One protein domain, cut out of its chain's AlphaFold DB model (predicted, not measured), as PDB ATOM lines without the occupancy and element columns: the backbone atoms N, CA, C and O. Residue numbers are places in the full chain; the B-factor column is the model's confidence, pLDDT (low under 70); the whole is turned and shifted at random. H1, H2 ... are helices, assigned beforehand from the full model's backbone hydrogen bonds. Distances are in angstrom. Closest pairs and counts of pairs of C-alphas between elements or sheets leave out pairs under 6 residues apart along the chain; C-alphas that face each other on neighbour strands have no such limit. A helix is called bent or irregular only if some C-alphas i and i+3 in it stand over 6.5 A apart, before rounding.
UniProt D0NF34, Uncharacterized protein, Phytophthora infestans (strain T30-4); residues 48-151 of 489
ATOM      1  N   SER A  48      -9.613  12.796  -6.783       42.59
ATOM      2  CA  SER A  48     -11.008  13.250  -6.641       42.59
ATOM      3  C   SER A  48     -11.471  14.116  -7.824       42.59
ATOM      4  O   SER A  48     -12.603  13.968  -8.287       42.59
ATOM      5  N   ARG A  49     -10.574  14.929  -8.402       49.84
ATOM      6  CA  ARG A  49     -10.834  15.778  -9.579       49.84
ATOM      7  C   ARG A  49     -10.883  14.974 -10.889       49.84
ATOM      8  O   ARG A  49     -11.510  15.394 -11.856       49.84
ATOM      9  N   ILE A  50     -10.299  13.771 -10.912       50.00
ATOM     10  CA  ILE A  50     -10.366  12.826 -12.044       50.00
ATOM     11  C   ILE A  50     -11.732  12.111 -12.107       50.00
ATOM     12  O   ILE A  50     -12.219  11.784 -13.192       50.00
ATOM     13  N   ARG A  51     -12.413  11.909 -10.966       42.41
ATOM     14  CA  ARG A  51     -13.740  11.260 -10.931       42.41
ATOM     15  C   ARG A  51     -14.851  12.093 -11.582       42.41
ATOM     16  O   ARG A  51     -15.723  11.497 -12.209       42.41
ATOM     17  N   SER A  52     -14.808  13.426 -11.512       48.81
ATOM     18  CA  SER A  52     -15.774  14.287 -12.220       48.81
ATOM     19  C   SER A  52     -15.555  14.282 -13.740       48.81
ATOM     20  O   SER A  52     -16.523  14.298 -14.498       48.81
ATOM     21  N   LYS A  53     -14.303  14.135 -14.199       49.28
ATOM     22  CA  LYS A  53     -13.965  13.983 -15.624       49.28
ATOM     23  C   LYS A  53     -14.355  12.603 -16.189       49.28
ATOM     24  O   LYS A  53     -14.725  12.512 -17.352       49.28
ATOM     25  N   ALA A  54     -14.405  11.536 -15.380       48.03
ATOM     26  CA  ALA A  54     -14.793  10.188 -15.833       48.03
ATOM     27  C   ALA A  54     -16.219  10.080 -16.431       48.03
ATOM     28  O   ALA A  54     -16.459   9.216 -17.275       48.03
ATOM     29  N   LEU A  55     -17.146  10.964 -16.038       48.81
ATOM     30  CA  LEU A  55     -18.496  11.076 -16.617       48.81
ATOM     31  C   LEU A  55     -18.508  11.713 -18.022       48.81
ATOM     32  O   LEU A  55     -19.447  11.486 -18.782       48.81
ATOM     33  N   HIS A  56     -17.458  12.451 -18.394       61.06
ATOM     34  CA  HIS A  56     -17.358  13.215 -19.641       61.06
ATOM     35  C   HIS A  56     -17.087  12.334 -20.881       61.06
ATOM     36  O   HIS A  56     -17.473  12.670 -22.000       61.06
ATOM     37  N   TYR A  57     -16.485  11.152 -20.714       64.75
ATOM     38  CA  TYR A  57     -16.033  10.332 -21.853       64.75
ATOM     39  C   TYR A  57     -17.142   9.559 -22.562       64.75
ATOM     40  O   TYR A  57     -17.071   9.343 -23.773       64.75
ATOM     41  N   ASN A  58     -18.199   9.185 -21.834       61.78
ATOM     42  CA  ASN A  58     -19.391   8.592 -22.445       61.78
ATOM     43  C   ASN A  58     -20.161   9.610 -23.300       61.78
ATOM     44  O   ASN A  58     -20.971   9.210 -24.135       61.78
ATOM     45  N   THR A  59     -19.891  10.907 -23.115       74.81
ATOM     46  CA  THR A  59     -20.545  12.005 -23.832       74.81
ATOM     47  C   THR A  59     -19.717  12.594 -24.972       74.81
ATOM     48  O   THR A  59     -20.285  13.344 -25.757       74.81
ATOM     49  N   LEU A  60     -18.432  12.228 -25.116       84.75
ATOM     50  CA  LEU A  60     -17.608  12.724 -26.224       84.75
ATOM     51  C   LEU A  60     -18.159  12.247 -27.570       84.75
ATOM     52  O   LEU A  60     -18.298  11.038 -27.815       84.75
ATOM     53  N   THR A  61     -18.414  13.209 -28.446       91.75
ATOM     54  CA  THR A  61     -18.708  13.034 -29.865       91.75
ATOM     55  C   THR A  61     -17.509  12.430 -30.598       91.75
ATOM     56  O   THR A  61     -16.379  12.435 -30.108       91.75
ATOM     57  N   TRP A  62     -17.727  11.899 -31.803       93.31
ATOM     58  CA  TRP A  62     -16.617  11.376 -32.606       93.31
ATOM     59  C   TRP A  62     -15.632  12.461 -33.042       93.31
ATOM     60  O   TRP A  62     -14.441  12.179 -33.065       93.31
ATOM     61  N   LYS A  63     -16.089  13.701 -33.255       93.50
ATOM     62  CA  LYS A  63     -15.212  14.844 -33.536       93.50
ATOM     63  C   LYS A  63     -14.235  15.105 -32.382       93.50
ATOM     64  O   LYS A  63     -13.039  15.229 -32.611       93.50
ATOM     65  N   GLU A  64     -14.720  15.117 -31.140       93.31
ATOM     66  CA  GLU A  64     -13.864  15.304 -29.958       93.31
ATOM     67  C   GLU A  64     -12.920  14.114 -29.742       93.31
ATOM     68  O   GLU A  64     -11.753  14.293 -29.405       93.31
ATOM     69  N   ARG A  65     -13.382  12.881 -29.990       95.00
ATOM     70  CA  ARG A  65     -12.506  11.696 -29.944       95.00
ATOM     71  C   ARG A  65     -11.400  11.769 -30.993       95.00
ATOM     72  O   ARG A  65     -10.276  11.367 -30.701       95.00
ATOM     73  N   SER A  66     -11.699  12.295 -32.178       96.12
ATOM     74  CA  SER A  66     -10.719  12.477 -33.248       96.12
ATOM     75  C   SER A  66      -9.600  13.440 -32.871       96.12
ATOM     76  O   SER A  66      -8.471  13.181 -33.257       96.12
ATOM     77  N   VAL A  67      -9.852  14.463 -32.046       95.69
ATOM     78  CA  VAL A  67      -8.784  15.321 -31.493       95.69
ATOM     79  C   VAL A  67      -7.789  14.498 -30.671       95.69
ATOM     80  O   VAL A  67      -6.579  14.610 -30.853       95.69
ATOM     81  N   VAL A  68      -8.288  13.623 -29.792       95.44
ATOM     82  CA  VAL A  68      -7.437  12.766 -28.947       95.44
ATOM     83  C   VAL A  68      -6.619  11.788 -29.801       95.44
ATOM     84  O   VAL A  68      -5.466  11.488 -29.488       95.44
ATOM     85  N   ILE A  69      -7.212  11.277 -30.885       96.31
ATOM     86  CA  ILE A  69      -6.546  10.370 -31.830       96.31
ATOM     87  C   ILE A  69      -5.517  11.123 -32.684       96.31
ATOM     88  O   ILE A  69      -4.418  10.611 -32.870       96.31
ATOM     89  N   PHE A  70      -5.823  12.335 -33.148       97.19
ATOM     90  CA  PHE A  70      -4.877  13.193 -33.861       97.19
ATOM     91  C   PHE A  70      -3.654  13.485 -32.990       97.19
ATOM     92  O   PHE A  70      -2.531  13.196 -33.395       97.19
ATOM     93  N   TYR A  71      -3.877  13.939 -31.751       95.50
ATOM     94  CA  TYR A  71      -2.809  14.187 -30.783       95.50
ATOM     95  C   TYR A  71      -1.917  12.951 -30.607       95.50
ATOM     96  O   TYR A  71      -0.697  13.058 -30.642       95.50
ATOM     97  N   TYR A  72      -2.515  11.763 -30.472       95.62
ATOM     98  CA  TYR A  72      -1.782  10.499 -30.372       95.62
ATOM     99  C   TYR A  72      -0.909  10.192 -31.591       95.62
ATOM    100  O   TYR A  72       0.193   9.676 -31.428       95.62
ATOM    101  N   LEU A  73      -1.414  10.440 -32.799       95.75
ATOM    102  CA  LEU A  73      -0.721  10.104 -34.041       95.75
ATOM    103  C   LEU A  73       0.358  11.128 -34.410       95.75
ATOM    104  O   LEU A  73       1.298  10.767 -35.116       95.75
ATOM    105  N   HIS A  74       0.245  12.369 -33.934       95.62
ATOM    106  CA  HIS A  74       1.152  13.445 -34.306       95.62
ATOM    107  C   HIS A  74       2.538  13.298 -33.649       95.62
ATOM    108  O   HIS A  74       2.614  13.158 -32.421       95.62
ATOM    109  N   PRO A  75       3.639  13.353 -34.426       93.25
ATOM    110  CA  PRO A  75       4.988  13.050 -33.941       93.25
ATOM    111  C   PRO A  75       5.504  14.065 -32.915       93.25
ATOM    112  O   PRO A  75       6.217  13.677 -31.997       93.25
ATOM    113  N   LEU A  76       5.106  15.337 -33.028       92.06
ATOM    114  CA  LEU A  76       5.521  16.404 -32.105       92.06
ATOM    115  C   LEU A  76       4.547  16.621 -30.939       92.06
ATOM    116  O   LEU A  76       4.836  17.404 -30.044       92.06
ATOM    117  N   LEU A  77       3.387  15.948 -30.943       92.12
ATOM    118  CA  LEU A  77       2.435  16.034 -29.834       92.12
ATOM    119  C   LEU A  77       2.512  14.757 -28.989       92.12
ATOM    120  O   LEU A  77       3.315  14.656 -28.067       92.12
ATOM    121  N   GLY A  78       1.690  13.758 -29.305       89.75
ATOM    122  CA  GLY A  78       1.592  12.533 -28.522       89.75
ATOM    123  C   GLY A  78       2.601  11.455 -28.903       89.75
ATOM    124  O   GLY A  78       2.825  10.568 -28.091       89.75
ATOM    125  N   ASN A  79       3.188  11.487 -30.104       93.31
ATOM    126  CA  ASN A  79       4.188  10.526 -30.599       93.31
ATOM    127  C   ASN A  79       3.878   9.050 -30.274       93.31
ATOM    128  O   ASN A  79       4.713   8.299 -29.770       93.31
ATOM    129  N   LYS A  80       2.630   8.635 -30.491       91.00
ATOM    130  CA  LYS A  80       2.123   7.294 -30.168       91.00
ATOM    131  C   LYS A  80       2.270   6.878 -28.691       91.00
ATOM    132  O   LYS A  80       2.148   5.698 -28.367       91.00
ATOM    133  N   ASP A  81       2.419   7.828 -27.775       90.12
ATOM    134  CA  ASP A  81       2.415   7.590 -26.336       90.12
ATOM    135  C   ASP A  81       0.976   7.553 -25.819       90.12
ATOM    136  O   ASP A  81       0.219   8.531 -25.871       90.12
ATOM    137  N   ALA A  82       0.551   6.376 -25.361       86.50
ATOM    138  CA  ALA A  82      -0.805   6.195 -24.890       86.50
ATOM    139  C   ALA A  82      -1.069   6.670 -23.472       86.50
ATOM    140  O   ALA A  82      -2.222   6.975 -23.155       86.50
ATOM    141  N   GLU A  83      -0.039   6.784 -22.651       83.62
ATOM    142  CA  GLU A  83      -0.185   7.166 -21.260       83.62
ATOM    143  C   GLU A  83      -0.291   8.684 -21.125       83.62
ATOM    144  O   GLU A  83      -1.238   9.181 -20.506       83.62
ATOM    145  N   VAL A  84       0.604   9.420 -21.791       81.31
ATOM    146  CA  VAL A  84       0.647  10.890 -21.757       81.31
ATOM    147  C   VAL A  84      -0.678  11.486 -22.232       81.31
ATOM    148  O   VAL A  84      -1.316  12.252 -21.510       81.31
ATOM    149  N   LYS A  85      -1.186  11.052 -23.389       83.25
ATOM    150  CA  LYS A  85      -2.465  11.555 -23.925       83.25
ATOM    151  C   LYS A  85      -3.664  11.230 -23.026       83.25
ATOM    152  O   LYS A  85      -4.586  12.032 -22.901       83.25
ATOM    153  N   CYS A  86      -3.676  10.045 -22.407       87.00
ATOM    154  CA  CYS A  86      -4.785   9.623 -21.557       87.00
ATOM    155  C   CYS A  86      -4.847  10.497 -20.308       87.00
ATOM    156  O   CYS A  86      -5.939  10.784 -19.831       87.00
ATOM    157  N   ARG A  87      -3.701  10.991 -19.829       84.56
ATOM    158  CA  ARG A  87      -3.645  11.996 -18.764       84.56
ATOM    159  C   ARG A  87      -4.103  13.375 -19.250       84.56
ATOM    160  O   ARG A  87      -4.981  13.945 -18.610       84.56
ATOM    161  N   VAL A  88      -3.607  13.856 -20.396       86.38
ATOM    162  CA  VAL A  88      -3.960  15.180 -20.966       86.38
ATOM    163  C   VAL A  88      -5.471  15.327 -21.175       86.38
ATOM    164  O   VAL A  88      -6.085  16.286 -20.714       86.38
ATOM    165  N   PHE A  89      -6.103  14.339 -21.808       87.94
ATOM    166  CA  PHE A  89      -7.544  14.365 -22.088       87.94
ATOM    167  C   PHE A  89      -8.379  13.682 -20.986       87.94
ATOM    168  O   PHE A  89      -9.609  13.663 -21.044       87.94
ATOM    169  N   GLY A  90      -7.725  13.099 -19.975       88.12
ATOM    170  CA  GLY A  90      -8.317  12.300 -18.895       88.12
ATOM    171  C   GLY A  90      -9.027  11.007 -19.346       88.12
ATOM    172  O   GLY A  90      -9.772  10.398 -18.578       88.12
ATOM    173  N   VAL A  91      -8.830  10.567 -20.589       89.00
ATOM    174  CA  VAL A  91      -9.462   9.361 -21.141       89.00
ATOM    175  C   VAL A  91      -8.859   8.111 -20.493       89.00
ATOM    176  O   VAL A  91      -7.647   7.984 -20.368       89.00
ATOM    177  N   ARG A  92      -9.688   7.128 -20.118       89.06
ATOM    178  CA  ARG A  92      -9.178   5.830 -19.638       89.06
ATOM    179  C   ARG A  92      -8.390   5.126 -20.743       89.06
ATOM    180  O   ARG A  92      -8.919   4.954 -21.841       89.06
ATOM    181  N   HIS A  93      -7.206   4.611 -20.414       90.75
ATOM    182  CA  HIS A  93      -6.329   3.918 -21.365       90.75
ATOM    183  C   HIS A  93      -7.064   2.841 -22.178       90.75
ATOM    184  O   HIS A  93      -7.106   2.919 -23.399       90.75
ATOM    185  N   ALA A  94      -7.772   1.918 -21.516       89.81
ATOM    186  CA  ALA A  94      -8.540   0.867 -22.193       89.81
ATOM    187  C   ALA A  94      -9.622   1.410 -23.152       89.81
ATOM    188  O   ALA A  94      -9.879   0.832 -24.210       89.81
ATOM    189  N   THR A  95     -10.268   2.528 -22.804       91.31
ATOM    190  CA  THR A  95     -11.271   3.177 -23.660       91.31
ATOM    191  C   THR A  95     -10.619   3.754 -24.909       91.31
ATOM    192  O   THR A  95     -11.111   3.507 -26.008       91.31
ATOM    193  N   PHE A  96      -9.496   4.455 -24.752       94.44
ATOM    194  CA  PHE A  96      -8.734   4.963 -25.886       94.44
ATOM    195  C   PHE A  96      -8.219   3.819 -26.769       94.44
ATOM    196  O   PHE A  96      -8.384   3.865 -27.986       94.44
ATOM    197  N   THR A  97      -7.628   2.776 -26.175       93.38
ATOM    198  CA  THR A  97      -7.113   1.614 -26.912       93.38
ATOM    199  C   THR A  97      -8.201   1.026 -27.796       93.38
ATOM    200  O   THR A  97      -7.954   0.774 -28.971       93.38
ATOM    201  N   ASN A  98      -9.431   0.895 -27.291       93.56
ATOM    202  CA  ASN A  98     -10.561   0.441 -28.098       93.56
ATOM    203  C   ASN A  98     -10.817   1.340 -29.321       93.56
ATOM    204  O   ASN A  98     -11.121   0.807 -30.382       93.56
ATOM    205  N   TRP A  99     -10.700   2.668 -29.202       94.75
ATOM    206  CA  TRP A  99     -10.917   3.603 -30.319       94.75
ATOM    207  C   TRP A  99      -9.937   3.398 -31.476       94.75
ATOM    208  O   TRP A  99     -10.354   3.459 -32.633       94.75
ATOM    209  N   VAL A 100      -8.667   3.122 -31.161       94.12
ATOM    210  CA  VAL A 100      -7.598   2.969 -32.161       94.12
ATOM    211  C   VAL A 100      -7.339   1.528 -32.605       94.12
ATOM    212  O   VAL A 100      -6.687   1.340 -33.620       94.12
ATOM    213  N   THR A 101      -7.829   0.514 -31.884       92.25
ATOM    214  CA  THR A 101      -7.618  -0.911 -32.238       92.25
ATOM    215  C   THR A 101      -8.842  -1.578 -32.859       92.25
ATOM    216  O   THR A 101      -8.710  -2.539 -33.611       92.25
ATOM    217  N   LYS A 102     -10.062  -1.107 -32.562       91.69
ATOM    218  CA  LYS A 102     -11.277  -1.712 -33.120       91.69
ATOM    219  C   LYS A 102     -11.571  -1.147 -34.504       91.69
ATOM    220  O   LYS A 102     -12.073  -0.030 -34.613       91.69
ATOM    221  N   HIS A 103     -11.425  -1.981 -35.532       88.44
ATOM    222  CA  HIS A 103     -11.746  -1.652 -36.931       88.44
ATOM    223  C   HIS A 103     -13.129  -1.005 -37.120       88.44
ATOM    224  O   HIS A 103     -13.279  -0.062 -37.890       88.44
ATOM    225  N   SER A 104     -14.137  -1.419 -36.340       88.50
ATOM    226  CA  SER A 104     -15.492  -0.831 -36.371       88.50
ATOM    227  C   SER A 104     -15.564   0.676 -36.058       88.50
ATOM    228  O   SER A 104     -16.617   1.298 -36.240       88.50
ATOM    229  N   TYR A 105     -14.485   1.264 -35.534       92.81
ATOM    230  CA  TYR A 105     -14.400   2.679 -35.190       92.81
ATOM    231  C   TYR A 105     -13.609   3.513 -36.192       92.81
ATOM    232  O   TYR A 105     -13.820   4.722 -36.199       92.81
ATOM    233  N   TYR A 106     -12.793   2.918 -37.065       93.38
ATOM    234  CA  TYR A 106     -11.965   3.675 -38.016       93.38
ATOM    235  C   TYR A 106     -12.799   4.604 -38.909       93.38
ATOM    236  O   TYR A 106     -12.517   5.804 -38.924       93.38
ATOM    237  N   PRO A 107     -13.924   4.156 -39.509       90.62
ATOM    238  CA  PRO A 107     -14.755   5.032 -40.342       90.62
ATOM    239  C   PRO A 107     -15.369   6.216 -39.591       90.62
ATOM    240  O   PRO A 107     -15.868   7.150 -40.209       90.62
ATOM    241  N   LYS A 108     -15.396   6.164 -38.254       92.31
ATOM    242  CA  LYS A 108     -16.018   7.194 -37.420       92.31
ATOM    243  C   LYS A 108     -15.066   8.338 -37.102       92.31
ATOM    244  O   LYS A 108     -15.547   9.425 -36.808       92.31
ATOM    245  N   TRP A 109     -13.755   8.094 -37.114       95.19
ATOM    246  CA  TRP A 109     -12.760   9.104 -36.750       95.19
ATOM    247  C   TRP A 109     -11.801   9.468 -37.883       95.19
ATOM    248  O   TRP A 109     -11.376  10.621 -37.911       95.19
ATOM    249  N   VAL A 110     -11.500   8.550 -38.815       94.88
ATOM    250  CA  VAL A 110     -10.562   8.778 -39.934       94.88
ATOM    251  C   VAL A 110     -10.909  10.044 -40.728       94.88
ATOM    252  O   VAL A 110     -10.019  10.882 -40.854       94.88
ATOM    253  N   PRO A 111     -12.177  10.283 -41.136       94.38
ATOM    254  CA  PRO A 111     -12.521  11.488 -41.892       94.38
ATOM    255  C   PRO A 111     -12.249  12.788 -41.132       94.38
ATOM    256  O   PRO A 111     -11.986  13.808 -41.739       94.38
ATOM    257  N   PHE A 112     -12.313  12.785 -39.799       95.38
ATOM    258  CA  PHE A 112     -12.003  13.987 -39.021       95.38
ATOM    259  C   PHE A 112     -10.501  14.181 -38.846       95.38
ATOM    260  O   PHE A 112     -10.045  15.313 -38.852       95.38
ATOM    261  N   VAL A 113      -9.753  13.094 -38.634       96.31
ATOM    262  CA  VAL A 113      -8.308  13.147 -38.372       96.31
ATOM    263  C   VAL A 113      -7.532  13.520 -39.634       96.31
ATOM    264  O   VAL A 113      -6.541  14.231 -39.531       96.31
ATOM    265  N   GLU A 114      -7.997  13.087 -40.809       94.94
ATOM    266  CA  GLU A 114      -7.344  13.351 -42.098       94.94
ATOM    267  C   GLU A 114      -7.319  14.841 -42.466       94.94
ATOM    268  O   GLU A 114      -6.340  15.308 -43.037       94.94
ATOM    269  N   PHE A 115      -8.352  15.596 -42.079       93.56
ATOM    270  CA  PHE A 115      -8.451  17.039 -42.333       93.56
ATOM    271  C   PHE A 115      -8.128  17.901 -41.103       93.56
ATOM    272  O   PHE A 115      -8.405  19.098 -41.095       93.56
ATOM    273  N   MET A 116      -7.606  17.304 -40.028       97.00
ATOM    274  CA  MET A 116      -7.270  18.038 -38.808       97.00
ATOM    275  C   MET A 116      -5.833  18.557 -38.868       97.00
ATOM    276  O   MET A 116      -4.944  17.887 -39.385       97.00
ATOM    277  N   THR A 117      -5.618  19.736 -38.291       97.69
ATOM    278  CA  THR A 117      -4.303  20.376 -38.146       97.69
ATOM    279  C   THR A 117      -3.910  20.499 -36.678       97.69
ATOM    280  O   THR A 117      -4.772  20.450 -35.785       97.69
ATOM    281  N   VAL A 118      -2.620  20.715 -36.410       96.31
ATOM    282  CA  VAL A 118      -2.105  21.005 -35.063       96.31
ATOM    283  C   VAL A 118      -2.855  22.169 -34.419       96.31
ATOM    284  O   VAL A 118      -3.294  22.030 -33.278       96.31
ATOM    285  N   ARG A 119      -3.129  23.258 -35.149       95.44
ATOM    286  CA  ARG A 119      -3.921  24.405 -34.671       95.44
ATOM    287  C   ARG A 119      -5.269  23.973 -34.090       95.44
ATOM    288  O   ARG A 119      -5.657  24.369 -32.990       95.44
ATOM    289  N   THR A 120      -5.989  23.127 -34.826       94.00
ATOM    290  CA  THR A 120      -7.313  22.629 -34.421       94.00
ATOM    291  C   THR A 120      -7.219  21.752 -33.171       94.00
ATOM    292  O   THR A 120      -8.066  21.838 -32.273       94.00
ATOM    293  N   ALA A 121      -6.176  20.924 -33.093       94.00
ATOM    294  CA  ALA A 121      -5.934  20.059 -31.952       94.00
ATOM    295  C   ALA A 121      -5.543  20.855 -30.696       94.00
ATOM    296  O   ALA A 121      -6.156  20.642 -29.650       94.00
ATOM    297  N   LEU A 122      -4.607  21.809 -30.799       92.81
ATOM    298  CA  LEU A 122      -4.150  22.668 -29.695       92.81
ATOM    299  C   LEU A 122      -5.312  23.441 -29.059       92.81
ATOM    300  O   LEU A 122      -5.461  23.441 -27.836       92.81
ATOM    301  N   ASN A 123      -6.216  23.986 -29.878       92.38
ATOM    302  CA  ASN A 123      -7.424  24.678 -29.410       92.38
ATOM    303  C   ASN A 123      -8.373  23.798 -28.581       92.38
ATOM    304  O   ASN A 123      -9.209  24.316 -27.839       92.38
ATOM    305  N   SER A 124      -8.240  22.478 -28.688       89.94
ATOM    306  CA  SER A 124      -9.056  21.493 -27.977       89.94
ATOM    307  C   SER A 124      -8.333  20.869 -26.772       89.94
ATOM    308  O   SER A 124      -8.961  20.164 -25.980       89.94
ATOM    309  N   ILE A 125      -7.029  21.119 -26.605       88.38
ATOM    310  CA  ILE A 125      -6.264  20.700 -25.423       88.38
ATOM    311  C   ILE A 125      -6.688  21.581 -24.234       88.38
ATOM    312  O   ILE A 125      -6.883  22.786 -24.418       88.38
ATOM    313  N   PRO A 126      -6.855  21.035 -23.014       86.88
ATOM    314  CA  PRO A 126      -7.117  21.860 -21.836       86.88
ATOM    315  C   PRO A 126      -5.993  22.879 -21.613       86.88
ATOM    316  O   PRO A 126      -4.823  22.555 -21.801       86.88
ATOM    317  N   VAL A 127      -6.341  24.107 -21.223       84.62
ATOM    318  CA  VAL A 127      -5.393  25.235 -21.120       84.62
ATOM    319  C   VAL A 127      -4.199  24.887 -20.230       84.62
ATOM    320  O   VAL A 127      -3.071  25.230 -20.572       84.62
ATOM    321  N   GLU A 128      -4.420  24.109 -19.164       85.25
ATOM    322  CA  GLU A 128      -3.365  23.641 -18.259       85.25
ATOM    323  C   GLU A 128      -2.262  22.804 -18.940       85.25
ATOM    324  O   GLU A 128      -1.154  22.726 -18.424       85.25
ATOM    325  N   PHE A 129      -2.544  22.195 -20.095       85.06
ATOM    326  CA  PHE A 129      -1.584  21.405 -20.869       85.06
ATOM    327  C   PHE A 129      -1.112  22.115 -22.144       85.06
ATOM    328  O   PHE A 129      -0.204  21.610 -22.797       85.06
ATOM    329  N   ARG A 130      -1.698  23.262 -22.526       85.88
ATOM    330  CA  ARG A 130      -1.266  24.006 -23.727       85.88
ATOM    331  C   ARG A 130       0.097  24.650 -23.545       85.88
ATOM    332  O   ARG A 130       0.903  24.585 -24.457       85.88
ATOM    333  N   ALA A 131       0.367  25.175 -22.350       83.00
ATOM    334  CA  ALA A 131       1.641  25.813 -22.012       83.00
ATOM    335  C   ALA A 131       2.858  24.868 -22.103       83.00
ATOM    336  O   ALA A 131       3.991  25.325 -22.036       83.00
ATOM    337  N   ILE A 132       2.629  23.557 -22.244       82.44
ATOM    338  CA  ILE A 132       3.678  22.547 -22.443       82.44
ATOM    339  C   ILE A 132       4.258  22.624 -23.862       82.44
ATOM    340  O   ILE A 132       5.379  22.181 -24.099       82.44
ATOM    341  N   PHE A 133       3.498  23.158 -24.814       84.88
ATOM    342  CA  PHE A 133       3.916  23.256 -26.201       84.88
ATOM    343  C   PHE A 133       4.480  24.645 -26.473       84.88
ATOM    344  O   PHE A 133       3.789  25.645 -26.296       84.88
ATOM    345  N   ASP A 134       5.723  24.693 -26.940       86.44
ATOM    346  CA  ASP A 134       6.269  25.894 -27.556       86.44
ATOM    347  C   ASP A 134       5.662  26.029 -28.959       86.44
ATOM    348  O   ASP A 134       6.072  25.339 -29.897       86.44
ATOM    349  N   GLU A 135       4.636  26.876 -29.094       83.50
ATOM    350  CA  GLU A 135       3.943  27.095 -30.371       83.50
ATOM    351  C   GLU A 135       4.895  27.573 -31.477       83.50
ATOM    352  O   GLU A 135       4.618  27.327 -32.647       83.50
ATOM    353  N   SER A 136       6.043  28.176 -31.134       86.50
ATOM    354  CA  SER A 136       7.040  28.611 -32.121       86.50
ATOM    355  C   SER A 136       7.778  27.451 -32.801       86.50
ATOM    356  O   SER A 136       8.289  27.611 -33.908       86.50
ATOM    357  N   GLN A 137       7.802  26.271 -32.172       86.88
ATOM    358  CA  GLN A 137       8.454  25.064 -32.693       86.88
ATOM    359  C   GLN A 137       7.477  24.111 -33.392       86.88
ATOM    360  O   GLN A 137       7.891  23.089 -33.946       86.88
ATOM    361  N   LEU A 138       6.178  24.414 -33.356       91.31
ATOM    362  CA  LEU A 138       5.143  23.601 -33.979       91.31
ATOM    363  C   LEU A 138       4.687  24.239 -35.288       91.31
ATOM    364  O   LEU A 138       4.205  25.367 -35.316       91.31
ATOM    365  N   ASP A 139       4.733  23.467 -36.371       93.94
ATOM    366  CA  ASP A 139       3.984  23.815 -37.574       93.94
ATOM    367  C   ASP A 139       2.487  23.636 -37.290       93.94
ATOM    368  O   ASP A 139       1.964  22.518 -37.238       93.94
ATOM    369  N   VAL A 140       1.792  24.750 -37.073       94.06
ATOM    370  CA  VAL A 140       0.370  24.772 -36.714       94.06
ATOM    371  C   VAL A 140      -0.544  24.231 -37.818       94.06
ATOM    372  O   VAL A 140      -1.659  23.800 -37.511       94.06
ATOM    373  N   GLU A 141      -0.085  24.197 -39.070       95.88
ATOM    374  CA  GLU A 141      -0.845  23.641 -40.197       95.88
ATOM    375  C   GLU A 141      -0.506  22.173 -40.478       95.88
ATOM    376  O   GLU A 141      -1.178  21.527 -41.285       95.88
ATOM    377  N   SER A 142       0.474  21.605 -39.770       96.50
ATOM    378  CA  SER A 142       0.833  20.201 -39.946       96.50
ATOM    379  C   SER A 142      -0.322  19.261 -39.572       96.50
ATOM    380  O   SER A 142      -1.049  19.448 -38.588       96.50
ATOM    381  N   GLY A 143      -0.513  18.243 -40.414       96.25
ATOM    382  CA  GLY A 143      -1.484  17.166 -40.227       96.25
ATOM    383  C   GLY A 143      -0.831  15.870 -39.740       96.25
ATOM    384  O   GLY A 143       0.341  15.829 -39.370       96.25
ATOM    385  N   VAL A 144      -1.580  14.765 -39.770       95.81
ATOM    386  CA  VAL A 144      -1.037  13.425 -39.487       95.81
ATOM    387  C   VAL A 144      -1.202  12.497 -40.679       95.81
ATOM    388  O   VAL A 144      -2.260  12.437 -41.303       95.81
ATOM    389  N   SER A 145      -0.173  11.697 -40.959       93.75
ATOM    390  CA  SER A 145      -0.300  10.586 -41.902       93.75
ATOM    391  C   SER A 145      -1.012   9.421 -41.218       93.75
ATOM    392  O   SER A 145      -0.530   8.890 -40.216       93.75
ATOM    393  N   ILE A 146      -2.179   9.031 -41.742       92.06
ATOM    394  CA  ILE A 146      -2.959   7.891 -41.246       92.06
ATOM    395  C   ILE A 146      -2.451   6.602 -41.914       92.06
ATOM    396  O   ILE A 146      -2.618   6.460 -43.131       92.06
ATOM    397  N   PRO A 147      -1.895   5.636 -41.148       88.81
ATOM    398  CA  PRO A 147      -1.439   4.358 -41.692       88.81
ATOM    399  C   PRO A 147      -2.511   3.605 -42.488       88.81
ATOM    400  O   PRO A 147      -3.683   3.586 -42.105       88.81
ATOM    401  N   VAL A 148      -2.089   2.914 -43.554       84.62
ATOM    402  CA  VAL A 148      -2.964   2.169 -44.484       84.62
ATOM    403  C   VAL A 148      -3.873   1.168 -43.762       84.62
ATOM    404  O   VAL A 148      -5.036   1.018 -44.126       84.62
ATOM    405  N   GLN A 149      -3.403   0.560 -42.670       83.56
ATOM    406  CA  GLN A 149      -4.190  -0.366 -41.840       83.56
ATOM    407  C   GLN A 149      -5.473   0.239 -41.237       83.56
ATOM    408  O   GLN A 149      -6.371  -0.499 -40.837       83.56
ATOM    409  N   PHE A 150      -5.571   1.571 -41.149       85.38
ATOM    410  CA  PHE A 150      -6.773   2.268 -40.683       85.38
ATOM    411  C   PHE A 150      -7.724   2.649 -41.824       85.38
ATOM    412  O   PHE A 150      -8.849   3.068 -41.559       85.38
ATOM    413  N   ARG A 151      -7.294   2.499 -43.084       80.06
ATOM    414  CA  ARG A 151      -8.036   2.889 -44.292       80.06
ATOM    415  C   ARG A 151      -8.862   1.749 -44.904       80.06
ATOM    416  O   ARG A 151      -9.432   1.942 -45.972       80.06
TER     417      ARG A 151
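Overview. This is residues 48 to 151 of the 489 residues of an uncharacterized protein of Phytophthora infestans (strain T30-4) (UniProt D0NF34). Helix H2 runs through the middle of a small helical cluster; H5 crosses it, H3 packs on its later part, and H4, which packs on H3 and comes close to H2, turns a corner into H5. The short H6 adds to the cluster, H7 lies farther out, H1 lies far out at one end, and residues 131 to 151 run round the outside as a long stretch with no named element. The printed part has 104 residues with seven named helices, H1 to H7 in chain order, and no named strand; the class is all helix. The whole is compact, with a radius of gyration of the C-alphas of 13.2 A and spans of 36 by 34 by 20 A.

Arrangement. Start at H2, residues 62 to 73, the hub. It touches H5, residues 103 to 114, about perpendicular at 80 degrees; H5 does so with residues 108 to 113 alone, and the closest C-alphas are those of Ser 66 and Trp 109, 5.3 A apart. With residues 68 to 72 alone H2 touches H3, residues 82 to 88, at a steep tilt of 57 degrees, opposite ways; look at C-alphas 72 and 85, the closest, 6.6 A apart. With residues 67 to 71 alone H2 only just touches H6, residues 118 to 122, with 3 pairs of C-alphas within 8 A, Val 67 and Ala 121 closest at 5.5 A. H3 touches H4, residues 93 to 101, at a steep tilt of 60 degrees, opposite ways, the C-alphas of Cys 86 and His 93 closest at 5.9 A. H4 and H5 touch only at the corner, and only just, with 3 pairs of C-alphas within 8 A; those of Trp 99 and Tyr 105 are closest at 6.1 A. The helix packing is mostly crossed, with helices at large angles to each other. H7, residues 127 to 130, is close to H3 but not clearly touching, the C-alphas of Val 88 and Phe 129 closest at 6.7 A. H1, residues 48 to 53, is apart from H2. Every O i to N i+4 pair is within hydrogen-bond range in H3, H4 and H6, against 7 of 8 in H2, 4 of 8 in H5 and 0 of 2 in H1, which has 2 of 3 O i to N i+3 pairs within range; H7 is too short for an O i to N i+4 pair.

Along the chain. Find C-alpha 62 at (-16.617, 11.376, -32.606); from there H2 runs 16.0 A to C-alpha 73 at (-0.721, 10.104, -34.041). H5 is 16.5 A long and irregular, with C-alphas 104 and 107 7.1 A apart. H4 is 12.0 A long and H3 10.3 A. H1 begins at C-alpha 48, (-11.008, 13.250, -6.641).

Size, cuts and confidence. The C-alphas of Ser 48 and Val 148 are the two farthest apart, 40.2 A. The printed part has no cut, and no link between its helices is long. Confidence is low, under 70, at residues 48 to 58.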